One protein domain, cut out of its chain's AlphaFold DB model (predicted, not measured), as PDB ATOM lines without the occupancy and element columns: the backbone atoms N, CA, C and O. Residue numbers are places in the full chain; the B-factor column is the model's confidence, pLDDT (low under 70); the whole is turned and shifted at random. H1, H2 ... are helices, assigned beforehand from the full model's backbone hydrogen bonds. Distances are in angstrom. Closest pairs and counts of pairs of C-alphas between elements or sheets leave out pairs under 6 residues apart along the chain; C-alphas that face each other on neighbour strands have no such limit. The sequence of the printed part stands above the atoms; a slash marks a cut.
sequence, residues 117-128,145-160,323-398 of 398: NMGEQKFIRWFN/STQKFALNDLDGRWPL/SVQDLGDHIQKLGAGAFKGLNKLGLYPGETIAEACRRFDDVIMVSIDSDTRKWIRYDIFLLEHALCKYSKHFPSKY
ATOM      1  N   ASN A 117      15.588 -55.938 -91.398       78.38
ATOM      2  CA  ASN A 117      15.803 -55.276 -90.128       78.38
ATOM      3  C   ASN A 117      15.509 -53.782 -90.337       78.38
ATOM      4  O   ASN A 117      15.884 -53.187 -91.350       78.38
ATOM      5  N   MET A 118      14.830 -53.149 -89.380       87.31
ATOM      6  CA  MET A 118      14.548 -51.715 -89.434       87.31
ATOM      7  C   MET A 118      15.806 -50.863 -89.670       87.31
ATOM      8  O   MET A 118      15.707 -49.784 -90.253       87.31
ATOM      9  N   GLY A 119      16.977 -51.327 -89.222       90.38
ATOM     10  CA  GLY A 119      18.267 -50.724 -89.548       90.38
ATOM     11  C   GLY A 119      18.544 -50.699 -91.049       90.38
ATOM     12  O   GLY A 119      18.846 -49.646 -91.602       90.38
ATOM     13  N   GLU A 120      18.365 -51.825 -91.734       91.56
ATOM     14  CA  GLU A 120      18.640 -51.933 -93.167       91.56
ATOM     15  C   GLU A 120      17.755 -50.993 -93.977       91.56
ATOM     16  O   GLU A 120      18.252 -50.212 -94.786       91.56
ATOM     17  N   GLN A 121      16.456 -50.977 -93.681       92.38
ATOM     18  CA  GLN A 121      15.507 -50.093 -94.358       92.38
ATOM     19  C   GLN A 121      15.858 -48.611 -94.166       92.38
ATOM     20  O   GLN A 121      15.757 -47.817 -95.104       92.38
ATOM     21  N   LYS A 122      16.292 -48.225 -92.956       93.94
ATOM     22  CA  LYS A 122      16.729 -46.850 -92.664       93.94
ATOM     23  C   LYS A 122      17.952 -46.468 -93.484       93.94
ATOM     24  O   LYS A 122      17.984 -45.371 -94.042       93.94
ATOM     25  N   PHE A 123      18.936 -47.357 -93.571       95.25
ATOM     26  CA  PHE A 123      20.124 -47.094 -94.367       95.25
ATOM     27  C   PHE A 123      19.816 -47.040 -95.856       95.25
ATOM     28  O   PHE A 123      20.240 -46.090 -96.495       95.25
ATOM     29  N   ILE A 124      19.061 -47.996 -96.408       96.31
ATOM     30  CA  ILE A 124      18.714 -48.005 -97.836       96.31
ATOM     31  C   ILE A 124      17.952 -46.733 -98.213       96.31
ATOM     32  O   ILE A 124      18.267 -46.106 -99.223       96.31
ATOM     33  N   ARG A 125      17.011 -46.286 -97.371       96.31
ATOM     34  CA  ARG A 125      16.323 -45.003 -97.567       96.31
ATOM     35  C   ARG A 125      17.309 -43.833 -97.616       96.31
ATOM     36  O   ARG A 125      17.266 -43.052 -98.559       96.31
ATOM     37  N   TRP A 126      18.197 -43.733 -96.625       96.88
ATOM     38  CA  TRP A 126      19.223 -42.688 -96.579       96.88
ATOM     39  C   TRP A 126      20.187 -42.766 -97.771       96.88
ATOM     40  O   TRP A 126      20.543 -41.748 -98.356       96.88
ATOM     41  N   PHE A 127      20.610 -43.964 -98.165       97.50
ATOM     42  CA  PHE A 127      21.589 -44.143 -99.226       97.50
ATOM     43  C   PHE A 127      20.993 -43.777-100.588       97.50
ATOM     44  O   PHE A 127      21.621 -43.028-101.330       97.50
ATOM     45  N   ASN A 128      19.743 -44.164-100.863       97.19
ATOM     46  CA  ASN A 128      19.004 -43.709-102.046       97.19
ATOM     47  C   ASN A 128      18.838 -42.181-102.077       97.19
ATOM     48  O   ASN A 128      18.995 -41.553-103.122       97.19
ATOM     49  N   SER A 145      16.870 -31.952 -95.143       95.50
ATOM     50  CA  SER A 145      17.867 -31.616 -94.117       95.50
ATOM     51  C   SER A 145      19.119 -32.500 -94.196       95.50
ATOM     52  O   SER A 145      20.231 -31.994 -94.053       95.50
ATOM     53  N   THR A 146      18.957 -33.795 -94.477       95.38
ATOM     54  CA  THR A 146      20.052 -34.758 -94.671       95.38
ATOM     55  C   THR A 146      20.916 -34.391 -95.880       95.38
ATOM     56  O   THR A 146      22.143 -34.358 -95.789       95.38
ATOM     57  N   GLN A 147      20.290 -34.060 -97.013       96.88
ATOM     58  CA  GLN A 147      20.998 -33.663 -98.232       96.88
ATOM     59  C   GLN A 147      21.714 -32.325 -98.042       96.88
ATOM     60  O   GLN A 147      22.894 -32.212 -98.364       96.88
ATOM     61  N   LYS A 148      21.060 -31.336 -97.419       96.38
ATOM     62  CA  LYS A 148      21.687 -30.056 -97.038       96.38
ATOM     63  C   LYS A 148      22.876 -30.260 -96.099       96.38
ATOM     64  O   LYS A 148      23.904 -29.604 -96.252       96.38
ATOM     65  N   PHE A 149      22.783 -31.201 -95.158       95.50
ATOM     66  CA  PHE A 149      23.908 -31.545 -94.291       95.50
ATOM     67  C   PHE A 149      25.103 -32.092 -95.082       95.50
ATOM     68  O   PHE A 149      26.234 -31.702 -94.776       95.50
ATOM     69  N   ALA A 150      24.865 -32.939 -96.092       95.69
ATOM     70  CA  ALA A 150      25.905 -33.437 -96.991       95.69
ATOM     71  C   ALA A 150      26.490 -32.341 -97.896       95.69
ATOM     72  O   ALA A 150      27.710 -32.251 -98.007       95.69
ATOM     73  N   LEU A 151      25.649 -31.482 -98.483       94.19
ATOM     74  CA  LEU A 151      26.062 -30.394 -99.382       94.19
ATOM     75  C   LEU A 151      27.047 -29.410 -98.735       94.19
ATOM     76  O   LEU A 151      27.906 -28.871 -99.420       94.19
ATOM     77  N   ASN A 152      26.970 -29.227 -97.416       92.81
ATOM     78  CA  ASN A 152      27.901 -28.375 -96.673       92.81
ATOM     79  C   ASN A 152      29.352 -28.901 -96.634       92.81
ATOM     80  O   ASN A 152      30.243 -28.163 -96.227       92.81
ATOM     81  N   ASP A 153      29.586 -30.178 -96.951       91.81
ATOM     82  CA  ASP A 153      30.916 -30.804 -96.965       91.81
ATOM     83  C   ASP A 153      30.844 -32.142 -97.719       91.81
ATOM     84  O   ASP A 153      30.698 -33.216 -97.123       91.81
ATOM     85  N   LEU A 154      30.909 -32.075 -99.051       92.81
ATOM     86  CA  LEU A 154      30.746 -33.248 -99.913       92.81
ATOM     87  C   LEU A 154      31.846 -34.297 -99.683       92.81
ATOM     88  O   LEU A 154      31.539 -35.480 -99.555       92.81
ATOM     89  N   ASP A 155      33.106 -33.884 -99.524       91.19
ATOM     90  CA  ASP A 155      34.222 -34.792 -99.214       91.19
ATOM     91  C   ASP A 155      34.039 -35.505 -97.862       91.19
ATOM     92  O   ASP A 155      34.306 -36.706 -97.694       91.19
ATOM     93  N   GLY A 156      33.562 -34.772 -96.856       91.50
ATOM     94  CA  GLY A 156      33.429 -35.263 -95.496       91.50
ATOM     95  C   GLY A 156      32.128 -35.995 -95.199       91.50
ATOM     96  O   GLY A 156      32.157 -36.844 -94.292       91.50
ATOM     97  N   ARG A 157      31.044 -35.769 -95.954       94.06
ATOM     98  CA  ARG A 157      29.679 -36.199 -95.581       94.06
ATOM     99  C   ARG A 157      28.893 -36.924 -96.672       94.06
ATOM    100  O   ARG A 157      27.923 -37.593 -96.317       94.06
ATOM    101  N   TRP A 158      29.282 -36.843 -97.940       95.50
ATOM    102  CA  TRP A 158      28.595 -37.567 -99.011       95.50
ATOM    103  C   TRP A 158      29.194 -38.979 -99.174       95.50
ATOM    104  O   TRP A 158      30.420 -39.113 -99.165       95.50
ATOM    105  N   PRO A 159      28.385 -40.059 -99.250       96.44
ATOM    106  CA  PRO A 159      28.915 -41.417 -99.385       96.44
ATOM    107  C   PRO A 159      29.429 -41.737-100.788       96.44
ATOM    108  O   PRO A 159      30.237 -42.646-100.930       96.44
ATOM    109  N   LEU A 160      29.010 -41.002-101.821       95.50
ATOM    110  CA  LEU A 160      29.482 -41.222-103.186       95.50
ATOM    111  C   LEU A 160      30.865 -40.589-103.385       95.50
ATOM    112  O   LEU A 160      31.009 -39.531-103.992       95.50
ATOM    113  N   SER A 323      38.118 -59.851 -99.765       96.12
ATOM    114  CA  SER A 323      36.766 -60.382 -99.608       96.12
ATOM    115  C   SER A 323      35.935 -59.490 -98.674       96.12
ATOM    116  O   SER A 323      36.474 -58.733 -97.860       96.12
ATOM    117  N   VAL A 324      34.603 -59.605 -98.738       95.19
ATOM    118  CA  VAL A 324      33.707 -58.911 -97.787       95.19
ATOM    119  C   VAL A 324      34.011 -59.330 -96.343       95.19
ATOM    120  O   VAL A 324      33.898 -58.522 -95.425       95.19
ATOM    121  N   GLN A 325      34.444 -60.584 -96.158       95.06
ATOM    122  CA  GLN A 325      34.862 -61.114 -94.864       95.06
ATOM    123  C   GLN A 325      36.064 -60.338 -94.317       95.06
ATOM    124  O   GLN A 325      35.978 -59.763 -93.234       95.06
ATOM    125  N   ASP A 326      37.141 -60.252 -95.105       96.44
ATOM    126  CA  ASP A 326      38.369 -59.565 -94.691       96.44
ATOM    127  C   ASP A 326      38.114 -58.076 -94.431       96.44
ATOM    128  O   ASP A 326      38.678 -57.487 -93.503       96.44
ATOM    129  N   LEU A 327      37.245 -57.447 -95.234       97.00
ATOM    130  CA  LEU A 327      36.841 -56.065 -95.010       97.00
ATOM    131  C   LEU A 327      36.077 -55.910 -93.688       97.00
ATOM    132  O   LEU A 327      36.336 -54.959 -92.953       97.00
ATOM    133  N   GLY A 328      35.164 -56.826 -93.368       96.00
ATOM    134  CA  GLY A 328      34.441 -56.828 -92.096       96.00
ATOM    135  C   GLY A 328      35.370 -56.943 -90.889       96.00
ATOM    136  O   GLY A 328      35.279 -56.141 -89.953       96.00
ATOM    137  N   ASP A 329      36.330 -57.865 -90.950       95.31
ATOM    138  CA  ASP A 329      37.358 -58.031 -89.918       95.31
ATOM    139  C   ASP A 329      38.225 -56.764 -89.795       95.31
ATOM    140  O   ASP A 329      38.539 -56.296 -88.693       95.31
ATOM    141  N   HIS A 330      38.549 -56.128 -90.926       95.56
ATOM    142  CA  HIS A 330      39.265 -54.856 -90.948       95.56
ATOM    143  C   HIS A 330      38.455 -53.709 -90.326       95.56
ATOM    144  O   HIS A 330      38.998 -52.936 -89.534       95.56
ATOM    145  N   ILE A 331      37.156 -53.603 -90.629       95.19
ATOM    146  CA  ILE A 331      36.246 -52.608 -90.040       95.19
ATOM    147  C   ILE A 331      36.204 -52.766 -88.517       95.19
ATOM    148  O   ILE A 331      36.293 -51.766 -87.794       95.19
ATOM    149  N   GLN A 332      36.120 -54.006 -88.026       94.31
ATOM    150  CA  GLN A 332      36.171 -54.303 -86.597       94.31
ATOM    151  C   GLN A 332      37.515 -53.884 -85.982       94.31
ATOM    152  O   GLN A 332      37.525 -53.171 -84.977       94.31
ATOM    153  N   LYS A 333      38.645 -54.248 -86.611       93.38
ATOM    154  CA  LYS A 333      40.008 -53.875 -86.172       93.38
ATOM    155  C   LYS A 333      40.223 -52.357 -86.146       93.38
ATOM    156  O   LYS A 333      40.916 -51.851 -85.262       93.38
ATOM    157  N   LEU A 334      39.665 -51.620 -87.110       91.00
ATOM    158  CA  LEU A 334      39.775 -50.161 -87.174       91.00
ATOM    159  C   LEU A 334      38.919 -49.452 -86.116       91.00
ATOM    160  O   LEU A 334      39.314 -48.381 -85.654       91.00
ATOM    161  N   GLY A 335      37.746 -49.993 -85.764       90.81
ATOM    162  CA  GLY A 335      36.834 -49.388 -84.781       90.81
ATOM    163  C   GLY A 335      36.361 -47.971 -85.155       90.81
ATOM    164  O   GLY A 335      36.048 -47.152 -84.286       90.81
ATOM    165  N   ALA A 336      36.364 -47.650 -86.452       90.00
ATOM    166  CA  ALA A 336      36.158 -46.302 -86.973       90.00
ATOM    167  C   ALA A 336      34.695 -46.053 -87.405       90.00
ATOM    168  O   ALA A 336      33.750 -46.566 -86.806       90.00
ATOM    169  N   GLY A 337      34.485 -45.190 -88.405       91.75
ATOM    170  CA  GLY A 337      33.155 -44.729 -88.805       91.75
ATOM    171  C   GLY A 337      32.216 -45.849 -89.256       91.75
ATOM    172  O   GLY A 337      31.074 -45.869 -88.808       91.75
ATOM    173  N   ALA A 338      32.678 -46.787 -90.090       94.00
ATOM    174  CA  ALA A 338      31.841 -47.888 -90.569       94.00
ATOM    175  C   ALA A 338      31.336 -48.778 -89.426       94.00
ATOM    176  O   ALA A 338      30.138 -49.043 -89.332       94.00
ATOM    177  N   PHE A 339      32.219 -49.123 -88.481       94.31
ATOM    178  CA  PHE A 339      31.860 -49.855 -87.264       94.31
ATOM    179  C   PHE A 339      30.768 -49.126 -86.462       94.31
ATOM    180  O   PHE A 339      29.757 -49.712 -86.075       94.31
ATOM    181  N   LYS A 340      30.916 -47.806 -86.271       92.88
ATOM    182  CA  LYS A 340      29.890 -46.974 -85.617       92.88
ATOM    183  C   LYS A 340      28.582 -46.936 -86.410       92.88
ATOM    184  O   LYS A 340      27.520 -46.862 -85.799       92.88
ATOM    185  N   GLY A 341      28.650 -46.959 -87.740       93.75
ATOM    186  CA  GLY A 341      27.493 -47.048 -88.628       93.75
ATOM    187  C   GLY A 341      26.702 -48.333 -88.395       93.75
ATOM    188  O   GLY A 341      25.516 -48.261 -88.084       93.75
ATOM    189  N   LEU A 342      27.375 -49.485 -88.434       92.56
ATOM    190  CA  LEU A 342      26.766 -50.794 -88.160       92.56
ATOM    191  C   LEU A 342      26.122 -50.853 -86.768       92.56
ATOM    192  O   LEU A 342      24.996 -51.331 -86.631       92.56
ATOM    193  N   ASN A 343      26.793 -50.300 -85.751       90.50
ATOM    194  CA  ASN A 343      26.266 -50.256 -84.383       90.50
ATOM    195  C   ASN A 343      24.984 -49.412 -84.298       90.50
ATOM    196  O   ASN A 343      23.979 -49.837 -83.739       90.50
ATOM    197  N   LYS A 344      24.974 -48.236 -84.933       89.50
ATOM    198  CA  LYS A 344      23.798 -47.344 -84.963       89.50
ATOM    199  C   LYS A 344      22.600 -47.934 -85.683       89.50
ATOM    200  O   LYS A 344      21.463 -47.601 -85.361       89.50
ATOM    201  N   LEU A 345      22.861 -48.760 -86.684       90.38
ATOM    202  CA  LEU A 345      21.822 -49.461 -87.416       90.38
ATOM    203  C   LEU A 345      21.302 -50.683 -86.640       90.38
ATOM    204  O   LEU A 345      20.293 -51.253 -87.041       90.38
ATOM    205  N   GLY A 346      21.941 -51.063 -85.525       87.75
ATOM    206  CA  GLY A 346      21.556 -52.231 -84.734       87.75
ATOM    207  C   GLY A 346      21.706 -53.525 -85.528       87.75
ATOM    208  O   GLY A 346      20.860 -54.410 -85.413       87.75
ATOM    209  N   LEU A 347      22.723 -53.596 -86.394       77.94
ATOM    210  CA  LEU A 347      22.807 -54.656 -87.396       77.94
ATOM    211  C   LEU A 347      23.539 -55.902 -86.936       77.94
ATOM    212  O   LEU A 347      23.207 -56.938 -87.475       77.94
ATOM    213  N   TYR A 348      24.431 -55.848 -85.948       80.00
ATOM    214  CA  TYR A 348      25.185 -57.034 -85.524       80.00
ATOM    215  C   TYR A 348      24.840 -57.632 -84.134       80.00
ATOM    216  O   TYR A 348      25.698 -58.297 -83.553       80.00
ATOM    217  N   PRO A 349      23.649 -57.436 -83.516       73.88
ATOM    218  CA  PRO A 349      23.358 -58.111 -82.254       73.88
ATOM    219  C   PRO A 349      23.232 -59.624 -82.490       73.88
ATOM    220  O   PRO A 349      22.218 -60.097 -82.994       73.88
ATOM    221  N   GLY A 350      24.268 -60.371 -82.104       78.12
ATOM    222  CA  GLY A 350      24.319 -61.830 -82.237       78.12
ATOM    223  C   GLY A 350      25.065 -62.356 -83.467       78.12
ATOM    224  O   GLY A 350      25.026 -63.557 -83.697       78.12
ATOM    225  N   GLU A 351      25.760 -61.499 -84.218       85.88
ATOM    226  CA  GLU A 351      26.623 -61.893 -85.342       85.88
ATOM    227  C   GLU A 351      27.948 -61.109 -85.326       85.88
ATOM    228  O   GLU A 351      28.111 -60.111 -84.613       85.88
ATOM    229  N   THR A 352      28.919 -61.572 -86.105       91.56
ATOM    230  CA  THR A 352      30.191 -60.880 -86.329       91.56
ATOM    231  C   THR A 352      30.013 -59.676 -87.262       91.56
ATOM    232  O   THR A 352      29.070 -59.589 -88.049       91.56
ATOM    233  N   ILE A 353      30.956 -58.728 -87.225       93.00
ATOM    234  CA  ILE A 353      30.939 -57.561 -88.125       93.00
ATOM    235  C   ILE A 353      31.038 -57.978 -89.597       93.00
ATOM    236  O   ILE A 353      30.446 -57.333 -90.459       93.00
ATOM    237  N   ALA A 354      31.760 -59.054 -89.891       93.81
ATOM    238  CA  ALA A 354      31.900 -59.566 -91.243       93.81
ATOM    239  C   ALA A 354      30.615 -60.206 -91.785       93.81
ATOM    240  O   ALA A 354      30.247 -59.942 -92.931       93.81
ATOM    241  N   GLU A 355      29.889 -60.961 -90.958       92.06
ATOM    242  CA  GLU A 355      28.550 -61.460 -91.301       92.06
ATOM    243  C   GLU A 355      27.586 -60.296 -91.561       92.06
ATOM    244  O   GLU A 355      26.897 -60.286 -92.584       92.06
ATOM    245  N   ALA A 356      27.630 -59.261 -90.714       92.06
ATOM    246  CA  ALA A 356      26.843 -58.049 -90.906       92.06
ATOM    247  C   ALA A 356      27.163 -57.353 -92.233       92.06
ATOM    248  O   ALA A 356      26.250 -56.975 -92.963       92.06
ATOM    249  N   CYS A 357      28.449 -57.201 -92.573       93.50
ATOM    250  CA  CYS A 357      28.871 -56.586 -93.834       93.50
ATOM    251  C   CYS A 357      28.403 -57.395 -95.045       93.50
ATOM    252  O   CYS A 357      27.896 -56.803 -95.993       93.50
ATOM    253  N   ARG A 358      28.522 -58.729 -95.002       93.81
ATOM    254  CA  ARG A 358      28.067 -59.619 -96.080       93.81
ATOM    255  C   ARG A 358      26.566 -59.516 -96.304       93.81
ATOM    256  O   ARG A 358      26.138 -59.227 -97.412       93.81
ATOM    257  N   ARG A 359      25.776 -59.669 -95.239       90.94
ATOM    258  CA  ARG A 359      24.318 -59.523 -95.312       90.94
ATOM    259  C   ARG A 359      23.927 -58.157 -95.869       90.94
ATOM    260  O   ARG A 359      22.960 -58.039 -96.613       90.94
ATOM    261  N   PHE A 360      24.670 -57.117 -95.509       89.75
ATOM    262  CA  PHE A 360      24.370 -55.770 -95.961       89.75
ATOM    263  C   PHE A 360      24.735 -55.509 -97.417       89.75
ATOM    264  O   PHE A 360      23.985 -54.828 -98.117       89.75
ATOM    265  N   ASP A 361      25.841 -56.091 -97.868       93.81
ATOM    266  CA  ASP A 361      26.193 -56.143 -99.278       93.81
ATOM    267  C   ASP A 361      25.067 -56.817-100.076       93.81
ATOM    268  O   ASP A 361      24.518 -56.200-100.987       93.81
ATOM    269  N   ASP A 362      24.597 -57.989 -99.638       93.44
ATOM    270  CA  ASP A 362      23.473 -58.697-100.268       93.44
ATOM    271  C   ASP A 362      22.203 -57.829-100.331       93.44
ATOM    272  O   ASP A 362      21.552 -57.735-101.376       93.44
ATOM    273  N   VAL A 363      21.865 -57.133 -99.239       93.06
ATOM    274  CA  VAL A 363      20.701 -56.232 -99.188       93.06
ATOM    275  C   VAL A 363      20.832 -55.082-100.180       93.06
ATOM    276  O   VAL A 363      19.856 -54.759-100.862       93.06
ATOM    277  N   ILE A 364      22.004 -54.457-100.301       93.38
ATOM    278  CA  ILE A 364      22.223 -53.404-101.301       93.38
ATOM    279  C   ILE A 364      22.133 -53.984-102.711       93.38
ATOM    280  O   ILE A 364      21.500 -53.381-103.582       93.38
ATOM    281  N   MET A 365      22.698 -55.172-102.920       94.50
ATOM    282  CA  MET A 365      22.705 -55.839-104.212       94.50
ATOM    283  C   MET A 365      21.297 -56.202-104.713       94.50
ATOM    284  O   MET A 365      21.096 -56.313-105.924       94.50
ATOM    285  N   VAL A 366      20.313 -56.349-103.824       94.75
ATOM    286  CA  VAL A 366      18.903 -56.543-104.213       94.75
ATOM    287  C   VAL A 366      18.073 -55.256-104.179       94.75
ATOM    288  O   VAL A 366      17.071 -55.164-104.882       94.75
ATOM    289  N   SER A 367      18.463 -54.264-103.372       95.44
ATOM    290  CA  SER A 367      17.668 -53.042-103.151       95.44
ATOM    291  C   SER A 367      17.988 -51.908-104.124       95.44
ATOM    292  O   SER A 367      17.200 -50.971-104.239       95.44
ATOM    293  N   ILE A 368      19.144 -51.961-104.788       95.12
ATOM    294  CA  ILE A 368      19.576 -50.964-105.770       95.12
ATOM    295  C   ILE A 368      19.696 -51.649-107.125       95.12
ATOM    296  O   ILE A 368      20.355 -52.683-107.264       95.12
ATOM    297  N   ASP A 369      19.066 -51.066-108.140       95.94
ATOM    298  CA  ASP A 369      19.099 -51.611-109.489       95.94
ATOM    299  C   ASP A 369      20.532 -51.659-110.056       95.94
ATOM    300  O   ASP A 369      21.463 -50.999-109.579       95.94
ATOM    301  N   SER A 370      20.729 -52.516-111.058       96.25
ATOM    302  CA  SER A 370      22.050 -52.757-111.654       96.25
ATOM    303  C   SER A 370      22.666 -51.490-112.259       96.25
ATOM    304  O   SER A 370      23.854 -51.228-112.057       96.25
ATOM    305  N   ASP A 371      21.863 -50.669-112.939       96.88
ATOM    306  CA  ASP A 371      22.349 -49.475-113.633       96.88
ATOM    307  C   ASP A 371      22.806 -48.411-112.637       96.88
ATOM    308  O   ASP A 371      23.885 -47.832-112.783       96.88
ATOM    309  N   THR A 372      22.036 -48.207-111.566       96.44
ATOM    310  CA  THR A 372      22.415 -47.322-110.466       96.44
ATOM    311  C   THR A 372      23.686 -47.803-109.778       96.44
ATOM    312  O   THR A 372      24.578 -46.986-109.547       96.44
ATOM    313  N   ARG A 373      23.823 -49.107-109.492       96.81
ATOM    314  CA  ARG A 373      25.052 -49.668-108.897       96.81
ATOM    315  C   ARG A 373      26.267 -49.461-109.791       96.81
ATOM    316  O   ARG A 373      27.311 -49.037-109.300       96.81
ATOM    317  N   LYS A 374      26.134 -49.701-111.096       96.19
ATOM    318  CA  LYS A 374      27.207 -49.458-112.068       96.19
ATOM    319  C   LYS A 374      27.585 -47.978-112.123       96.19
ATOM    320  O   LYS A 374      28.770 -47.655-112.119       96.19
ATOM    321  N   TRP A 375      26.594 -47.088-112.130       95.50
ATOM    322  CA  TRP A 375      26.802 -45.641-112.169       95.50
ATOM    323  C   TRP A 375      27.538 -45.114-110.931       95.50
ATOM    324  O   TRP A 375      28.501 -44.364-111.074       95.50
ATOM    325  N   ILE A 376      27.150 -45.548-109.726       95.62
ATOM    326  CA  ILE A 376      27.853 -45.161-108.490       95.62
ATOM    327  C   ILE A 376      29.145 -45.941-108.252       95.62
ATOM    328  O   ILE A 376      29.818 -45.683-107.255       95.62
ATOM    329  N   ARG A 377      29.479 -46.890-109.139       95.25
ATOM    330  CA  ARG A 377      30.601 -47.827-108.999       95.25
ATOM    331  C   ARG A 377      30.549 -48.561-107.658       95.25
ATOM    332  O   ARG A 377      31.509 -48.546-106.894       95.25
ATOM    333  N   TYR A 378      29.392 -49.144-107.357       96.94
ATOM    334  CA  TYR A 378      29.184 -49.851-106.103       96.94
ATOM    335  C   TYR A 378      30.157 -51.017-105.953       96.94
ATOM    336  O   TYR A 378      30.265 -51.868-106.833       96.94
ATOM    337  N   ASP A 379      30.811 -51.050-104.800       96.62
ATOM    338  CA  ASP A 379      31.588 -52.166-104.298       96.62
ATOM    339  C   ASP A 379      31.635 -52.120-102.760       96.62
ATOM    340  O   ASP A 379      31.030 -51.261-102.104       96.62
ATOM    341  N   ILE A 380      32.403 -53.034-102.177       96.81
ATOM    342  CA  ILE A 380      32.531 -53.172-100.728       96.81
ATOM    343  C   ILE A 380      33.232 -51.977-100.054       96.81
ATOM    344  O   ILE A 380      32.974 -51.695 -98.884       96.81
ATOM    345  N   PHE A 381      34.076 -51.215-100.761       97.50
ATOM    346  CA  PHE A 381      34.658 -49.989-100.210       97.50
ATOM    347  C   PHE A 381      33.652 -48.844-100.215       97.50
ATOM    348  O   PHE A 381      33.637 -48.048 -99.273       97.50
ATOM    349  N   LEU A 382      32.780 -48.765-101.226       97.00
ATOM    350  CA  LEU A 382      31.653 -47.837-101.191       97.00
ATOM    351  C   LEU A 382      30.715 -48.171-100.028       97.00
ATOM    352  O   LEU A 382      30.263 -47.251 -99.345       97.00
ATOM    353  N   LEU A 383      30.477 -49.457 -99.752       95.88
ATOM    354  CA  LEU A 383      29.709 -49.903 -98.589       95.88
ATOM    355  C   LEU A 383      30.332 -49.438 -97.262       95.88
ATOM    356  O   LEU A 383      29.652 -48.792 -96.459       95.88
ATOM    357  N   GLU A 384      31.625 -49.711 -97.041       96.25
ATOM    358  CA  GLU A 384      32.364 -49.231 -95.861       96.25
ATOM    359  C   GLU A 384      32.237 -47.711 -95.723       96.25
ATOM    360  O   GLU A 384      31.859 -47.191 -94.664       96.25
ATOM    361  N   HIS A 385      32.478 -46.993 -96.819       95.88
ATOM    362  CA  HIS A 385      32.458 -45.543 -96.820       95.88
ATOM    363  C   HIS A 385      31.062 -44.998 -96.512       95.88
ATOM    364  O   HIS A 385      30.916 -44.055 -95.727       95.88
ATOM    365  N   ALA A 386      30.024 -45.607 -97.082       96.56
ATOM    366  CA  ALA A 386      28.642 -45.232 -96.851       96.56
ATOM    367  C   ALA A 386      28.234 -45.461 -95.389       96.56
ATOM    368  O   ALA A 386      27.673 -44.554 -94.773       96.56
ATOM    369  N   LEU A 387      28.605 -46.592 -94.782       95.75
ATOM    370  CA  LEU A 387      28.417 -46.836 -93.345       95.75
ATOM    371  C   LEU A 387      29.137 -45.782 -92.491       95.75
ATOM    372  O   LEU A 387      28.577 -45.252 -91.523       95.75
ATOM    373  N   CYS A 388      30.362 -45.419 -92.877       95.06
ATOM    374  CA  CYS A 388      31.125 -44.363 -92.226       95.06
ATOM    375  C   CYS A 388      30.400 -43.011 -92.279       95.06
ATOM    376  O   CYS A 388      30.261 -42.351 -91.241       95.06
ATOM    377  N   LYS A 389      29.869 -42.609 -93.440       95.12
ATOM    378  CA  LYS A 389      29.099 -41.360 -93.573       95.12
ATOM    379  C   LYS A 389      27.762 -41.417 -92.852       95.12
ATOM    380  O   LYS A 389      27.433 -40.445 -92.173       95.12
ATOM    381  N   TYR A 390      27.044 -42.538 -92.901       95.81
ATOM    382  CA  TYR A 390      25.795 -42.723 -92.158       95.81
ATOM    383  C   TYR A 390      25.996 -42.392 -90.673       95.81
ATOM    384  O   TYR A 390      25.235 -41.634 -90.070       95.81
ATOM    385  N   SER A 391      27.105 -42.863 -90.092       93.75
ATOM    386  CA  SER A 391      27.446 -42.570 -88.699       93.75
ATOM    387  C   SER A 391      27.628 -41.071 -88.399       93.75
ATOM    388  O   SER A 391      27.415 -40.663 -87.256       93.75
ATOM    389  N   LYS A 392      27.994 -40.242 -89.386       92.44
ATOM    390  CA  LYS A 392      28.122 -38.782 -89.234       92.44
ATOM    391  C   LYS A 392      26.782 -38.059 -89.349       92.44
ATOM    392  O   LYS A 392      26.577 -37.081 -88.640       92.44
ATOM    393  N   HIS A 393      25.894 -38.533 -90.224       92.81
ATOM    394  CA  HIS A 393      24.554 -37.963 -90.428       92.81
ATOM    395  C   HIS A 393      23.646 -38.169 -89.215       92.81
ATOM    396  O   HIS A 393      22.849 -37.298 -88.880       92.81
ATOM    397  N   PHE A 394      23.809 -39.293 -88.519       91.31
ATOM    398  CA  PHE A 394      22.978 -39.651 -87.372       91.31
ATOM    399  C   PHE A 394      23.838 -39.816 -86.116       91.31
ATOM    400  O   PHE A 394      24.077 -40.950 -85.695       91.31
ATOM    401  N   PRO A 395      24.391 -38.736 -85.523       78.56
ATOM    402  CA  PRO A 395      25.167 -38.826 -84.286       78.56
ATOM    403  C   PRO A 395      24.335 -39.505 -83.188       78.56
ATOM    404  O   PRO A 395      23.134 -39.264 -83.083       78.56
ATOM    405  N   SER A 396      24.960 -40.384 -82.396       71.62
ATOM    406  CA  SER A 396      24.263 -40.977 -81.253       71.62
ATOM    407  C   SER A 396      23.847 -39.837 -80.331       71.62
ATOM    408  O   SER A 396      24.674 -38.980 -80.014       71.62
ATOM    409  N   LYS A 397      22.574 -39.810 -79.926       56.28
ATOM    410  CA  LYS A 397      22.173 -39.015 -78.767       56.28
ATOM    411  C   LYS A 397      22.866 -39.680 -77.581       56.28
ATOM    412  O   LYS A 397      22.519 -40.813 -77.260       56.28
ATOM    413  N   TYR A 398      23.933 -39.061 -77.088       38.97
ATOM    414  CA  TYR A 398      24.524 -39.444 -75.810       38.97
ATOM    415  C   TYR A 398      23.492 -39.265 -74.705       38.97
ATOM    416  O   TYR A 398      22.750 -38.255 -74.781       38.97
TER     417      TYR A 398
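What this domain is: This is residues 117 to 128, 145 to 160 and 323 to 398 of the 398 residues of an uncharacterized protein of Gymnopus androsaceus JB14 (UniProt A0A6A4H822). One helix, H8, runs through the middle of a body of crossed helices. H5 packs closely across it, H1 lies on another side, H6 and H4 lie together on a third, the small corner of H2 and H3 is on the side opposite them, and H7 sits at the end away from H5. The printed part has 104 residues with eight named helices, H1 to H8 in chain order, and no named strand; the class is all helix. It is compact, with a radius of gyration of the C-alphas of 13.0 A and spans of 39 by 35 by 24 A.

How they stand to each other: H1, residues 118 to 128, touches H6, residues 353 to 367, at a steep tilt of 55 degrees, the same way, closest at the C-alphas of Ile 124 and Ile 364, 7.3 A. H2, residues 145 to 151, and H3, residues 154 to 157, touch only at the corner, where the C-alphas of Ala 150 and Arg 157 are 4.9 A apart. H8, residues 380 to 393, touches H3 with residues 389 to 393 alone; the closest C-alphas, of Arg 157 and Lys 389, are 5.6 A apart. H4, residues 324 to 334, touches residues 353 to 358 of H6 at a steep tilt of 53 degrees, opposite ways, with the C-alphas of Gly 328 and Ala 354 closest at 3.8 A. H5, residues 337 to 344, touches H8 at a steep tilt of 65 degrees, the same way, with the C-alphas of Ala 338 and Cys 388 closest at 4.0 A. H7, residues 370 to 375, touches no helix. Every O i to N i+4 pair is within hydrogen-bond range in H1, H2, H4, H5, H6 and H7; in H8 it is 9 of 10, and H3 is too short for such a pair.

Where its parts are: H1 begins at C-alpha 118 (14.548, -51.715, -89.434) and is 15.6 A long from first to last C-alpha. H2, H3, H5 and H7 are shorter; H4 measures 15.0 A. H6, the longest helix by residues, spans 20.6 A from C-alpha 353 (30.939, -57.561, -88.125). H8 spans 20.0 A and ends at C-alpha 393 (24.554, -37.963, -90.428).

The domain as a whole: The two C-alphas farthest apart, of Asp 371 and Tyr 398, are 39.2 A apart. Residues 129 to 144 are not printed, with 14.5 A between C-alphas 128 and 145; residues 161 to 322 are not printed, with 20.8 A between C-alphas 160 and 323. Of the links that are printed whole, H5 to H6 is short and the others are tight. The mean pLDDT of the printed part is 92.1, and residues 397 to 398, at the chain's end, are under 70.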